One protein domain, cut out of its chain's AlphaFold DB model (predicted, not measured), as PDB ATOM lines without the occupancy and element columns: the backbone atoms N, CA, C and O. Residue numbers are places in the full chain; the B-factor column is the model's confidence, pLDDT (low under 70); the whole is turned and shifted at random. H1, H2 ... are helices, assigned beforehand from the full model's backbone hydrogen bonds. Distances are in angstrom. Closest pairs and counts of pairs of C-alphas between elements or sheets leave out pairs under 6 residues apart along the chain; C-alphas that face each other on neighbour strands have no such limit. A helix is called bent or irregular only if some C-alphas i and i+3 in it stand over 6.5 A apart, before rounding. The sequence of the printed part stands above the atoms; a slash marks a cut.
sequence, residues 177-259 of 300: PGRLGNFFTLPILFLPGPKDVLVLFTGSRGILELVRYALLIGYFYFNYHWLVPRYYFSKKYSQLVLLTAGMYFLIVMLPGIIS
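AT A GLANCE: This is residues 177 to 259 of the 300 residues of the protein "Type 11 methyltransferase" of Bacteroidetes bacterium OLB12 (UniProt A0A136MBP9). Look first for a long helical hairpin, in which H3 runs the length of the model and H4 folds back beside it. On the side of H3 away from H4, H1 slants toward the middle of H3 with few contacts, and residues 177 to 182 stick out; the short H2 lies in the loop that leads from H1 to the first end of H3. The printed part has 83 residues with four named helices, in the order H1, H2, H3, H4, and no named strand: it is all helix. The whole is loose, with a radius of gyration of the C-alphas of 15.3 A, and flat, spanning 45 by 40 by 13 A.

IN THESE COORDINATES: Find C-alpha 204 at (48.464, 31.679, 62.230); from there H3, residues 204 to 232, runs 38.8 A to C-alpha 232 at (22.434, 29.037, 33.576), with a kink of 41 degrees near residue 223. H4, residues 237 to 258, runs 30.1 A and ends at C-alpha 258 at (37.822, 42.386, 58.658); its kink of 38 degrees is near residue 252. Go back to residues 179 to 190 for H1, 17.5 A long, and to residues 194 to 197 for H2. H1, H3 and H4 are irregular, but only just: C-alphas 184 and 187 are 6.9 A apart, C-alphas 225 and 228 are 6.6 A apart, and C-alphas 252 and 255 are 6.7 A apart.

HOW THE PARTS SIT: Begin at H3, which touches H4; their closest C-alphas, those of Tyr 231 and Leu 240, are 5.9 A apart. The two form a helical hairpin, at a shallow tilt of 6 degrees and running opposite ways. Next look at H1, close to H3 but not clearly touching it: their closest C-alphas, those of Pro 187 and Ile 217, are 6.1 A apart. These two run opposite ways at a steep tilt of 41 degrees. H1 is apart from H4, and H2 is apart from H1, H3 and H4. In the backbone, the O i to N i+4 pairs within hydrogen-bond range are 4 of 8 in H1, 22 of 25 in H3 and 15 of 18 in H4, while H2 is too short for such a pair.

THE WHOLE: The two C-alphas farthest apart, those of Thr 202 and Lys 235, are 45.7 A apart. The printed part has no cut. The links from H1 to H2 and from H3 to H4 are tight, and the link from H2 to H3 is short. The mean pLDDT of the printed part is 71.4; look for values under 70 at residues 177 to 206, 233, 256 and 259.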
ATOM      1  N   PRO A 177      40.553  12.313  26.371       38.16
ATOM      2  CA  PRO A 177      41.310  11.683  27.458       38.16
ATOM      3  C   PRO A 177      42.267  12.634  28.210       38.16
ATOM      4  O   PRO A 177      42.846  12.246  29.216       38.16
ATOM      5  N   GLY A 178      42.385  13.902  27.797       41.81
ATOM      6  CA  GLY A 178      43.074  14.963  28.540       41.81
ATOM      7  C   GLY A 178      42.190  15.883  29.401       41.81
ATOM      8  O   GLY A 178      42.732  16.705  30.133       41.81
ATOM      9  N   ARG A 179      40.849  15.816  29.345       42.31
ATOM     10  CA  ARG A 179      39.990  16.829  30.003       42.31
ATOM     11  C   ARG A 179      39.532  16.457  31.409       42.31
ATOM     12  O   ARG A 179      39.413  17.355  32.233       42.31
ATOM     13  N   LEU A 180      39.333  15.171  31.713       42.66
ATOM     14  CA  LEU A 180      38.966  14.747  33.072       42.66
ATOM     15  C   LEU A 180      40.133  14.968  34.051       42.66
ATOM     16  O   LEU A 180      39.930  15.511  35.130       42.66
ATOM     17  N   GLY A 181      41.364  14.658  33.622       44.78
ATOM     18  CA  GLY A 181      42.584  14.966  34.378       44.78
ATOM     19  C   GLY A 181      42.807  16.469  34.565       44.78
ATOM     20  O   GLY A 181      43.187  16.894  35.650       44.78
ATOM     21  N   ASN A 182      42.487  17.290  33.556       47.72
ATOM     22  CA  ASN A 182      42.635  18.748  33.642       47.72
ATOM     23  C   ASN A 182      41.541  19.445  34.472       47.72
ATOM     24  O   ASN A 182      41.778  20.525  35.001       47.72
ATOM     25  N   PHE A 183      40.348  18.858  34.612       50.97
ATOM     26  CA  PHE A 183      39.255  19.470  35.379       50.97
ATOM     27  C   PHE A 183      39.432  19.327  36.893       50.97
ATOM     28  O   PHE A 183      39.120  20.260  37.628       50.97
ATOM     29  N   PHE A 184      39.992  18.202  37.351       52.12
ATOM     30  CA  PHE A 184      40.357  18.030  38.760       52.12
ATOM     31  C   PHE A 184      41.628  18.802  39.148       52.12
ATOM     32  O   PHE A 184      41.807  19.125  40.320       52.12
ATOM     33  N   THR A 185      42.491  19.132  38.178       52.59
ATOM     34  CA  THR A 185      43.731  19.897  38.399       52.59
ATOM     35  C   THR A 185      43.587  21.395  38.131       52.59
ATOM     36  O   THR A 185      44.440  22.168  38.549       52.59
ATOM     37  N   LEU A 186      42.497  21.857  37.516       56.56
ATOM     38  CA  LEU A 186      42.200  23.284  37.322       56.56
ATOM     39  C   LEU A 186      42.263  24.119  38.621       56.56
ATOM     40  O   LEU A 186      42.800  25.225  38.574       56.56
ATOM     41  N   PRO A 187      41.823  23.612  39.791       57.06
ATOM     42  CA  PRO A 187      42.003  24.323  41.054       57.06
ATOM     43  C   PRO A 187      43.467  24.404  41.528       57.06
ATOM     44  O   PRO A 187      43.800  25.292  42.306       57.06
ATOM     45  N   ILE A 188      44.360  23.532  41.035       59.41
ATOM     46  CA  ILE A 188      45.803  23.537  41.350       59.41
ATOM     47  C   ILE A 188      46.493  24.764  40.738       59.41
ATOM     48  O   ILE A 188      47.442  25.273  41.322       59.41
ATOM     49  N   LEU A 189      45.983  25.311  39.626       56.56
ATOM     50  CA  LEU A 189      46.475  26.577  39.056       56.56
ATOM     51  C   LEU A 189      46.217  27.789  39.964       56.56
ATOM     52  O   LEU A 189      46.859  28.822  39.793       56.56
ATOM     53  N   PHE A 190      45.283  27.673  40.912       58.31
ATOM     54  CA  PHE A 190      44.987  28.714  41.895       58.31
ATOM     55  C   PHE A 190      45.701  28.485  43.233       58.31
ATOM     56  O   PHE A 190      45.547  29.303  44.140       58.31
ATOM     57  N   LEU A 191      46.474  27.399  43.371       61.25
ATOM     58  CA  LEU A 191      47.343  27.208  44.528       61.25
ATOM     59  C   LEU A 191      48.560  28.137  44.418       61.25
ATOM     60  O   LEU A 191      49.064  28.372  43.317       61.25
ATOM     61  N   PRO A 192      49.042  28.676  45.545       60.16
ATOM     62  CA  PRO A 192      50.196  29.556  45.537       60.16
ATOM     63  C   PRO A 192      51.464  28.762  45.162       60.16
ATOM     64  O   PRO A 192      51.500  27.532  45.263       60.16
ATOM     65  N   GLY A 193      52.498  29.448  44.662       57.50
ATOM     66  CA  GLY A 193      53.690  28.788  44.125       57.50
ATOM     67  C   GLY A 193      54.430  27.958  45.186       57.50
ATOM     68  O   GLY A 193      54.258  28.179  46.382       57.50
ATOM     69  N   PRO A 194      55.318  27.022  44.806       59.00
ATOM     70  CA  PRO A 194      55.969  26.105  45.754       59.00
ATOM     71  C   PRO A 194      56.752  26.792  46.891       59.00
ATOM     72  O   PRO A 194      56.939  26.195  47.948       59.00
ATOM     73  N   LYS A 195      57.180  28.052  46.712       53.53
ATOM     74  CA  LYS A 195      57.818  28.863  47.766       53.53
ATOM     75  C   LYS A 195      56.817  29.415  48.793       53.53
ATOM     76  O   LYS A 195      57.171  29.568  49.956       53.53
ATOM     77  N   ASP A 196      55.579  29.648  48.378       58.03
ATOM     78  CA  ASP A 196      54.484  30.172  49.199       58.03
ATOM     79  C   ASP A 196      53.764  29.051  49.968       58.03
ATOM     80  O   ASP A 196      53.235  29.267  51.058       58.03
ATOM     81  N   VAL A 197      53.800  27.819  49.444       60.44
ATOM     82  CA  VAL A 197      53.261  26.626  50.120       60.44
ATOM     83  C   VAL A 197      53.950  26.382  51.464       60.44
ATOM     84  O   VAL A 197      53.295  25.993  52.425       60.44
ATOM     85  N   LEU A 198      55.250  26.667  51.572       57.06
ATOM     86  CA  LEU A 198      55.990  26.534  52.833       57.06
ATOM     87  C   LEU A 198      55.548  27.585  53.879       57.06
ATOM     88  O   LEU A 198      55.608  27.340  55.085       57.06
ATOM     89  N   VAL A 199      55.047  28.738  53.415       58.38
ATOM     90  CA  VAL A 199      54.537  29.837  54.253       58.38
ATOM     91  C   VAL A 199      53.143  29.518  54.815       58.38
ATOM     92  O   VAL A 199      52.828  29.909  55.939       58.38
ATOM     93  N   LEU A 200      52.335  28.714  54.106       57.75
ATOM     94  CA  LEU A 200      51.025  28.238  54.588       57.75
ATOM     95  C   LEU A 200      51.113  27.408  55.883       57.75
ATOM     96  O   LEU A 200      50.147  27.359  56.642       57.75
ATOM     97  N   PHE A 201      52.260  26.784  56.159       60.16
ATOM     98  CA  PHE A 201      52.466  25.954  57.353       60.16
ATOM     99  C   PHE A 201      53.244  26.660  58.472       60.16
ATOM    100  O   PHE A 201      53.470  26.074  59.528       60.16
ATOM    101  N   THR A 202      53.640  27.920  58.273       55.84
ATOM    102  CA  THR A 202      54.502  28.669  59.200       55.84
ATOM    103  C   THR A 202      53.825  29.962  59.665       55.84
ATOM    104  O   THR A 202      54.262  31.072  59.389       55.84
ATOM    105  N   GLY A 203      52.717  29.826  60.403       60.66
ATOM    106  CA  GLY A 203      52.087  30.933  61.133       60.66
ATOM    107  C   GLY A 203      50.558  30.887  61.146       60.66
ATOM    108  O   GLY A 203      49.931  30.262  60.295       60.66
ATOM    109  N   SER A 204      49.933  31.599  62.089       59.56
ATOM    110  CA  SER A 204      48.464  31.679  62.230       59.56
ATOM    111  C   SER A 204      47.742  32.196  60.975       59.56
ATOM    112  O   SER A 204      46.574  31.883  60.760       59.56
ATOM    113  N   ARG A 205      48.447  32.942  60.113       62.91
ATOM    114  CA  ARG A 205      47.940  33.446  58.825       62.91
ATOM    115  C   ARG A 205      47.895  32.377  57.727       62.91
ATOM    116  O   ARG A 205      47.044  32.463  56.848       62.91
ATOM    117  N   GLY A 206      48.746  31.352  57.804       65.56
ATOM    118  CA  GLY A 206      48.774  30.261  56.830       65.56
ATOM    119  C   GLY A 206      47.526  29.375  56.888       65.56
ATOM    120  O   GLY A 206      46.997  28.982  55.851       65.56
ATOM    121  N   ILE A 207      46.975  29.165  58.088       70.06
ATOM    122  CA  ILE A 207      45.718  28.423  58.279       70.06
ATOM    123  C   ILE A 207      44.533  29.168  57.648       70.06
ATOM    124  O   ILE A 207      43.692  28.536  57.012       70.06
ATOM    125  N   LEU A 208      44.463  30.498  57.784       70.38
ATOM    126  CA  LEU A 208      43.362  31.288  57.219       70.38
ATOM    127  C   LEU A 208      43.360  31.241  55.684       70.38
ATOM    128  O   LEU A 208      42.308  31.039  55.077       70.38
ATOM    129  N   GLU A 209      44.533  31.350  55.060       71.06
ATOM    130  CA  GLU A 209      44.663  31.198  53.607       71.06
ATOM    131  C   GLU A 209      44.370  29.761  53.159       71.06
ATOM    132  O   GLU A 209      43.676  29.557  52.167       71.06
ATOM    133  N   LEU A 210      44.791  28.744  53.918       75.75
ATOM    134  CA  LEU A 210      44.472  27.347  53.611       75.75
ATOM    135  C   LEU A 210      42.957  27.081  53.640       75.75
ATOM    136  O   LEU A 210      42.419  26.445  52.731       75.75
ATOM    137  N   VAL A 211      42.252  27.623  54.639       80.12
ATOM    138  CA  VAL A 211      40.783  27.571  54.717       80.12
ATOM    139  C   VAL A 211      40.150  28.300  53.532       80.12
ATOM    140  O   VAL A 211      39.220  27.781  52.916       80.12
ATOM    141  N   ARG A 212      40.668  29.473  53.160       79.12
ATOM    142  CA  ARG A 212      40.188  30.243  52.007       79.12
ATOM    143  C   ARG A 212      40.335  29.475  50.696       79.12
ATOM    144  O   ARG A 212      39.379  29.414  49.924       79.12
ATOM    145  N   TYR A 213      41.481  28.840  50.456       78.19
ATOM    146  CA  TYR A 213      41.683  27.995  49.280       78.19
ATOM    147  C   TYR A 213      40.741  26.792  49.279       78.19
ATOM    148  O   TYR A 213      40.113  26.520  48.256       78.19
ATOM    149  N   ALA A 214      40.560  26.119  50.418       82.62
ATOM    150  CA  ALA A 214      39.604  25.019  50.529       82.62
ATOM    151  C   ALA A 214      38.169  25.467  50.188       82.62
ATOM    152  O   ALA A 214      37.466  24.779  49.445       82.62
ATOM    153  N   LEU A 215      37.754  26.650  50.656       85.00
ATOM    154  CA  LEU A 215      36.451  27.238  50.337       85.00
ATOM    155  C   LEU A 215      36.321  27.627  48.859       85.00
ATOM    156  O   LEU A 215      35.264  27.403  48.277       85.00
ATOM    157  N   LEU A 216      37.372  28.161  48.228       83.75
ATOM    158  CA  LEU A 216      37.373  28.480  46.793       83.75
ATOM    159  C   LEU A 216      37.260  27.227  45.925       83.75
ATOM    160  O   LEU A 216      36.471  27.207  44.982       83.75
ATOM    161  N   ILE A 217      38.008  26.177  46.263       82.81
ATOM    162  CA  ILE A 217      37.944  24.887  45.570       82.81
ATOM    163  C   ILE A 217      36.544  24.286  45.739       82.81
ATOM    164  O   ILE A 217      35.912  23.898  44.757       82.81
ATOM    165  N   GLY A 218      36.021  24.262  46.967       85.12
ATOM    166  CA  GLY A 218      34.662  23.795  47.241       85.12
ATOM    167  C   GLY A 218      33.605  24.594  46.475       85.12
ATOM    168  O   GLY A 218      32.712  24.012  45.856       85.12
ATOM    169  N   TYR A 219      33.738  25.923  46.442       87.19
ATOM    170  CA  TYR A 219      32.849  26.796  45.686       87.19
ATOM    171  C   TYR A 219      32.928  26.544  44.179       87.19
ATOM    172  O   TYR A 219      31.886  26.507  43.531       87.19
ATOM    173  N   PHE A 220      34.119  26.326  43.617       85.19
ATOM    174  CA  PHE A 220      34.291  26.006  42.199       85.19
ATOM    175  C   PHE A 220      33.462  24.777  41.802       85.19
ATOM    176  O   PHE A 220      32.661  24.845  40.866       85.19
ATOM    177  N   TYR A 221      33.571  23.681  42.560       84.50
ATOM    178  CA  TYR A 221      32.794  22.469  42.289       84.50
ATOM    179  C   TYR A 221      31.296  22.659  42.548       84.50
ATOM    180  O   TYR A 221      30.481  22.193  41.754       84.50
ATOM    181  N   PHE A 222      30.912  23.370  43.611       86.94
ATOM    182  CA  PHE A 222      29.507  23.679  43.886       86.94
ATOM    183  C   PHE A 222      28.877  24.548  42.787       86.94
ATOM    184  O   PHE A 222      27.766  24.280  42.324       86.94
ATOM    185  N   ASN A 223      29.599  25.567  42.318       85.06
ATOM    186  CA  ASN A 223      29.172  26.416  41.215       85.06
ATOM    187  C   ASN A 223      28.973  25.584  39.945       85.06
ATOM    188  O   ASN A 223      27.900  25.633  39.344       85.06
ATOM    189  N   TYR A 224      29.962  24.761  39.599       82.56
ATOM    190  CA  TYR A 224      29.951  23.960  38.384       82.56
ATOM    191  C   TYR A 224      28.878  22.860  38.385       82.56
ATOM    192  O   TYR A 224      28.149  22.712  37.407       82.56
ATOM    193  N   HIS A 225      28.745  22.098  39.476       80.88
ATOM    194  CA  HIS A 225      27.818  20.963  39.535       80.88
ATOM    195  C   HIS A 225      26.392  21.339  39.932       80.88
ATOM    196  O   HIS A 225      25.468  20.584  39.629       80.88
ATOM    197  N   TRP A 226      26.186  22.476  40.603       86.12
ATOM    198  CA  TRP A 226      24.876  22.818  41.156       86.12
ATOM    199  C   TRP A 226      24.335  24.162  40.666       86.12
ATOM    200  O   TRP A 226      23.215  24.210  40.150       86.12
ATOM    201  N   LEU A 227      25.106  25.253  40.758       84.44
ATOM    202  CA  LEU A 227      24.610  26.577  40.356       84.44
ATOM    203  C   LEU A 227      24.449  26.706  38.836       84.44
ATOM    204  O   LEU A 227      23.394  27.136  38.367       84.44
ATOM    205  N   VAL A 228      25.454  26.309  38.055       80.56
ATOM    206  CA  VAL A 228      25.406  26.408  36.590       80.56
ATOM    207  C   VAL A 228      24.241  25.586  36.024       80.56
ATOM    208  O   VAL A 228      23.403  26.179  35.337       80.56
ATOM    209  N   PRO A 229      24.061  24.291  36.362       77.00
ATOM    210  CA  PRO A 229      22.946  23.517  35.831       77.00
ATOM    211  C   PRO A 229      21.575  24.106  36.169       77.00
ATOM    212  O   PRO A 229      20.665  24.096  35.342       77.00
ATOM    213  N   ARG A 230      21.430  24.652  37.381       78.94
ATOM    214  CA  ARG A 230      20.150  25.133  37.902       78.94
ATOM    215  C   ARG A 230      19.773  26.525  37.391       78.94
ATOM    216  O   ARG A 230      18.594  26.765  37.125       78.94
ATOM    217  N   TYR A 231      20.739  27.432  37.234       82.31
ATOM    218  CA  TYR A 231      20.475  28.840  36.904       82.31
ATOM    219  C   TYR A 231      20.875  29.228  35.476       82.31
ATOM    220  O   TYR A 231      20.136  29.981  34.841       82.31
ATOM    221  N   TYR A 232      21.976  28.696  34.931       76.56
ATOM    222  CA  TYR A 232      22.434  29.037  33.576       76.56
ATOM    223  C   TYR A 232      21.502  28.463  32.498       76.56
ATOM    224  O   TYR A 232      21.010  29.205  31.649       76.56
ATOM    225  N   PHE A 233      21.183  27.164  32.559       69.62
ATOM    226  CA  PHE A 233      20.295  26.531  31.566       69.62
ATOM    227  C   PHE A 233      18.826  26.939  31.719       69.62
ATOM    228  O   PHE A 233      18.075  26.909  30.749       69.62
ATOM    229  N   SER A 234      18.438  27.414  32.903       73.44
ATOM    230  CA  SER A 234      17.125  28.024  33.148       73.44
ATOM    231  C   SER A 234      17.048  29.498  32.713       73.44
ATOM    232  O   SER A 234      16.065  30.165  33.027       73.44
ATOM    233  N   LYS A 235      18.082  30.031  32.038       79.62
ATOM    234  CA  LYS A 235      18.213  31.435  31.592       79.62
ATOM    235  C   LYS A 235      18.115  32.485  32.714       79.62
ATOM    236  O   LYS A 235      17.821  33.651  32.463       79.62
ATOM    237  N   LYS A 236      18.394  32.105  33.966       84.50
ATOM    238  CA  LYS A 236      18.378  32.986  35.151       84.50
ATOM    239  C   LYS A 236      19.765  33.583  35.417       84.50
ATOM    240  O   LYS A 236      20.331  33.420  36.497       84.50
ATOM    241  N   TYR A 237      20.332  34.260  34.420       81.75
ATOM    242  CA  TYR A 237      21.730  34.711  34.449       81.75
ATOM    243  C   TYR A 237      22.020  35.740  35.544       81.75
ATOM    244  O   TYR A 237      23.046  35.643  36.213       81.75
ATOM    245  N   SER A 238      21.103  36.680  35.783       83.25
ATOM    246  CA  SER A 238      21.261  37.704  36.824       83.25
ATOM    247  C   SER A 238      21.436  37.084  38.213       83.25
ATOM    248  O   SER A 238      22.338  37.466  38.951       83.25
ATOM    249  N   GLN A 239      20.635  36.065  38.536       86.88
ATOM    250  CA  GLN A 239      20.716  35.342  39.808       86.88
ATOM    251  C   GLN A 239      22.038  34.584  39.949       86.88
ATOM    252  O   GLN A 239      22.645  34.612  41.016       86.88
ATOM    253  N   LEU A 240      22.514  33.951  38.872       85.19
ATOM    254  CA  LEU A 240      23.804  33.260  38.874       85.19
ATOM    255  C   LEU A 240      24.968  34.232  39.115       85.19
ATOM    256  O   LEU A 240      25.851  33.932  39.919       85.19
ATOM    257  N   VAL A 241      24.955  35.397  38.462       85.75
ATOM    258  CA  VAL A 241      25.984  36.436  38.634       85.75
ATOM    259  C   VAL A 241      25.965  36.992  40.058       85.75
ATOM    260  O   VAL A 241      27.018  37.052  40.687       85.75
ATOM    261  N   LEU A 242      24.787  37.320  40.602       89.88
ATOM    262  CA  LEU A 242      24.629  37.813  41.977       89.88
ATOM    263  C   LEU A 242      25.135  36.804  43.017       89.88
ATOM    264  O   LEU A 242      25.910  37.168  43.900       89.88
ATOM    265  N   LEU A 243      24.752  35.530  42.889       88.62
ATOM    266  CA  LEU A 243      25.214  34.464  43.785       88.62
ATOM    267  C   LEU A 243      26.730  34.257  43.688       88.62
ATOM    268  O   LEU A 243      27.391  34.037  44.700       88.62
ATOM    269  N   THR A 244      27.288  34.353  42.481       86.56
ATOM    270  CA  THR A 244      28.728  34.176  42.256       86.56
ATOM    271  C   THR A 244      29.540  35.336  42.812       86.56
ATOM    272  O   THR A 244      30.503  35.110  43.542       86.56
ATOM    273  N   ALA A 245      29.120  36.573  42.547       84.75
ATOM    274  CA  ALA A 245      29.752  37.764  43.097       84.75
ATOM    275  C   ALA A 245      29.666  37.800  44.632       84.75
ATOM    276  O   ALA A 245      30.655  38.116  45.290       84.75
ATOM    277  N   GLY A 246      28.520  37.415  45.208       88.56
ATOM    278  CA  GLY A 246      28.338  37.330  46.658       88.56
ATOM    279  C   GLY A 246      29.272  36.310  47.312       88.56
ATOM    280  O   GLY A 246      29.966  36.639  48.271       88.56
ATOM    281  N   MET A 247      29.362  35.095  46.765       87.75
ATOM    282  CA  MET A 247      30.268  34.062  47.284       87.75
ATOM    283  C   MET A 247      31.741  34.440  47.119       87.75
ATOM    284  O   MET A 247      32.533  34.222  48.034       87.75
ATOM    285  N   TYR A 248      32.109  35.063  45.995       83.81
ATOM    286  CA  TYR A 248      33.452  35.606  45.810       83.81
ATOM    287  C   TYR A 248      33.769  36.678  46.858       83.81
ATOM    288  O   TYR A 248      34.818  36.622  47.491       83.81
ATOM    289  N   PHE A 249      32.852  37.618  47.106       84.69
ATOM    290  CA  PHE A 249      33.039  38.641  48.131       84.69
ATOM    291  C   PHE A 249      33.233  38.024  49.523       84.69
ATOM    292  O   PHE A 249      34.182  38.387  50.214       84.69
ATOM    293  N   LEU A 250      32.398  37.052  49.906       86.19
ATOM    294  CA  LEU A 250      32.477  36.372  51.205       86.19
ATOM    295  C   LEU A 250      33.791  35.608  51.405       86.19
ATOM    296  O   LEU A 250      34.370  35.670  52.485       86.19
ATOM    297  N   ILE A 251      34.259  34.889  50.381       83.12
ATOM    298  CA  ILE A 251      35.455  34.042  50.491       83.12
ATOM    299  C   ILE A 251      36.738  34.865  50.301       83.12
ATOM    300  O   ILE A 251      37.745  34.617  50.959       83.12
ATOM    301  N   VAL A 252      36.734  35.843  49.391       76.75
ATOM    302  CA  VAL A 252      37.956  36.516  48.929       76.75
ATOM    303  C   VAL A 252      38.145  37.891  49.553       76.75
ATOM    304  O   VAL A 252      39.258  38.189  49.976       76.75
ATOM    305  N   MET A 253      37.103  38.721  49.607       75.69
ATOM    306  CA  MET A 253      37.236  40.144  49.953       75.69
ATOM    307  C   MET A 253      36.944  40.415  51.430       75.69
ATOM    308  O   MET A 253      37.687  41.140  52.087       75.69
ATOM    309  N   LEU A 254      35.890  39.802  51.973       78.81
ATOM    310  CA  LEU A 254      35.422  40.024  53.338       78.81
ATOM    311  C   LEU A 254      36.504  39.750  54.408       78.81
ATOM    312  O   LEU A 254      36.658  40.592  55.292       78.81
ATOM    313  N   PRO A 255      37.316  38.671  54.333       74.06
ATOM    314  CA  PRO A 255      38.365  38.429  55.329       74.06
ATOM    315  C   PRO A 255      39.437  39.530  55.369       74.06
ATOM    316  O   PRO A 255      39.904  39.888  56.449       74.06
ATOM    317  N   GLY A 256      39.789  40.111  54.213       66.31
ATOM    318  CA  GLY A 256      40.773  41.197  54.112       66.31
ATOM    319  C   GLY A 256      40.250  42.555  54.592       66.31
ATOM    320  O   GLY A 256      41.035  43.406  55.000       66.31
ATOM    321  N   ILE A 257      38.928  42.748  54.588       71.94
ATOM    322  CA  ILE A 257      38.269  43.935  55.155       71.94
ATOM    323  C   ILE A 257      38.195  43.832  56.684       71.94
ATOM    324  O   ILE A 257      38.393  44.825  57.378       71.94
ATOM    325  N   ILE A 258      37.924  42.633  57.211       70.06
ATOM    326  CA  ILE A 258      37.822  42.386  58.658       70.06
ATOM    327  C   ILE A 258      39.207  42.425  59.331       70.06
ATOM    328  O   ILE A 258      39.308  42.772  60.505       70.06
ATOM    329  N   SER A 259      40.278  42.111  58.593       64.75
ATOM    330  CA  SER A 259      41.659  42.148  59.090       64.75
ATOM    331  C   SER A 259      42.615  42.755  58.046       64.75
ATOM    332  O   SER A 259      43.302  42.021  57.332       64.75
TER     333      SER A 259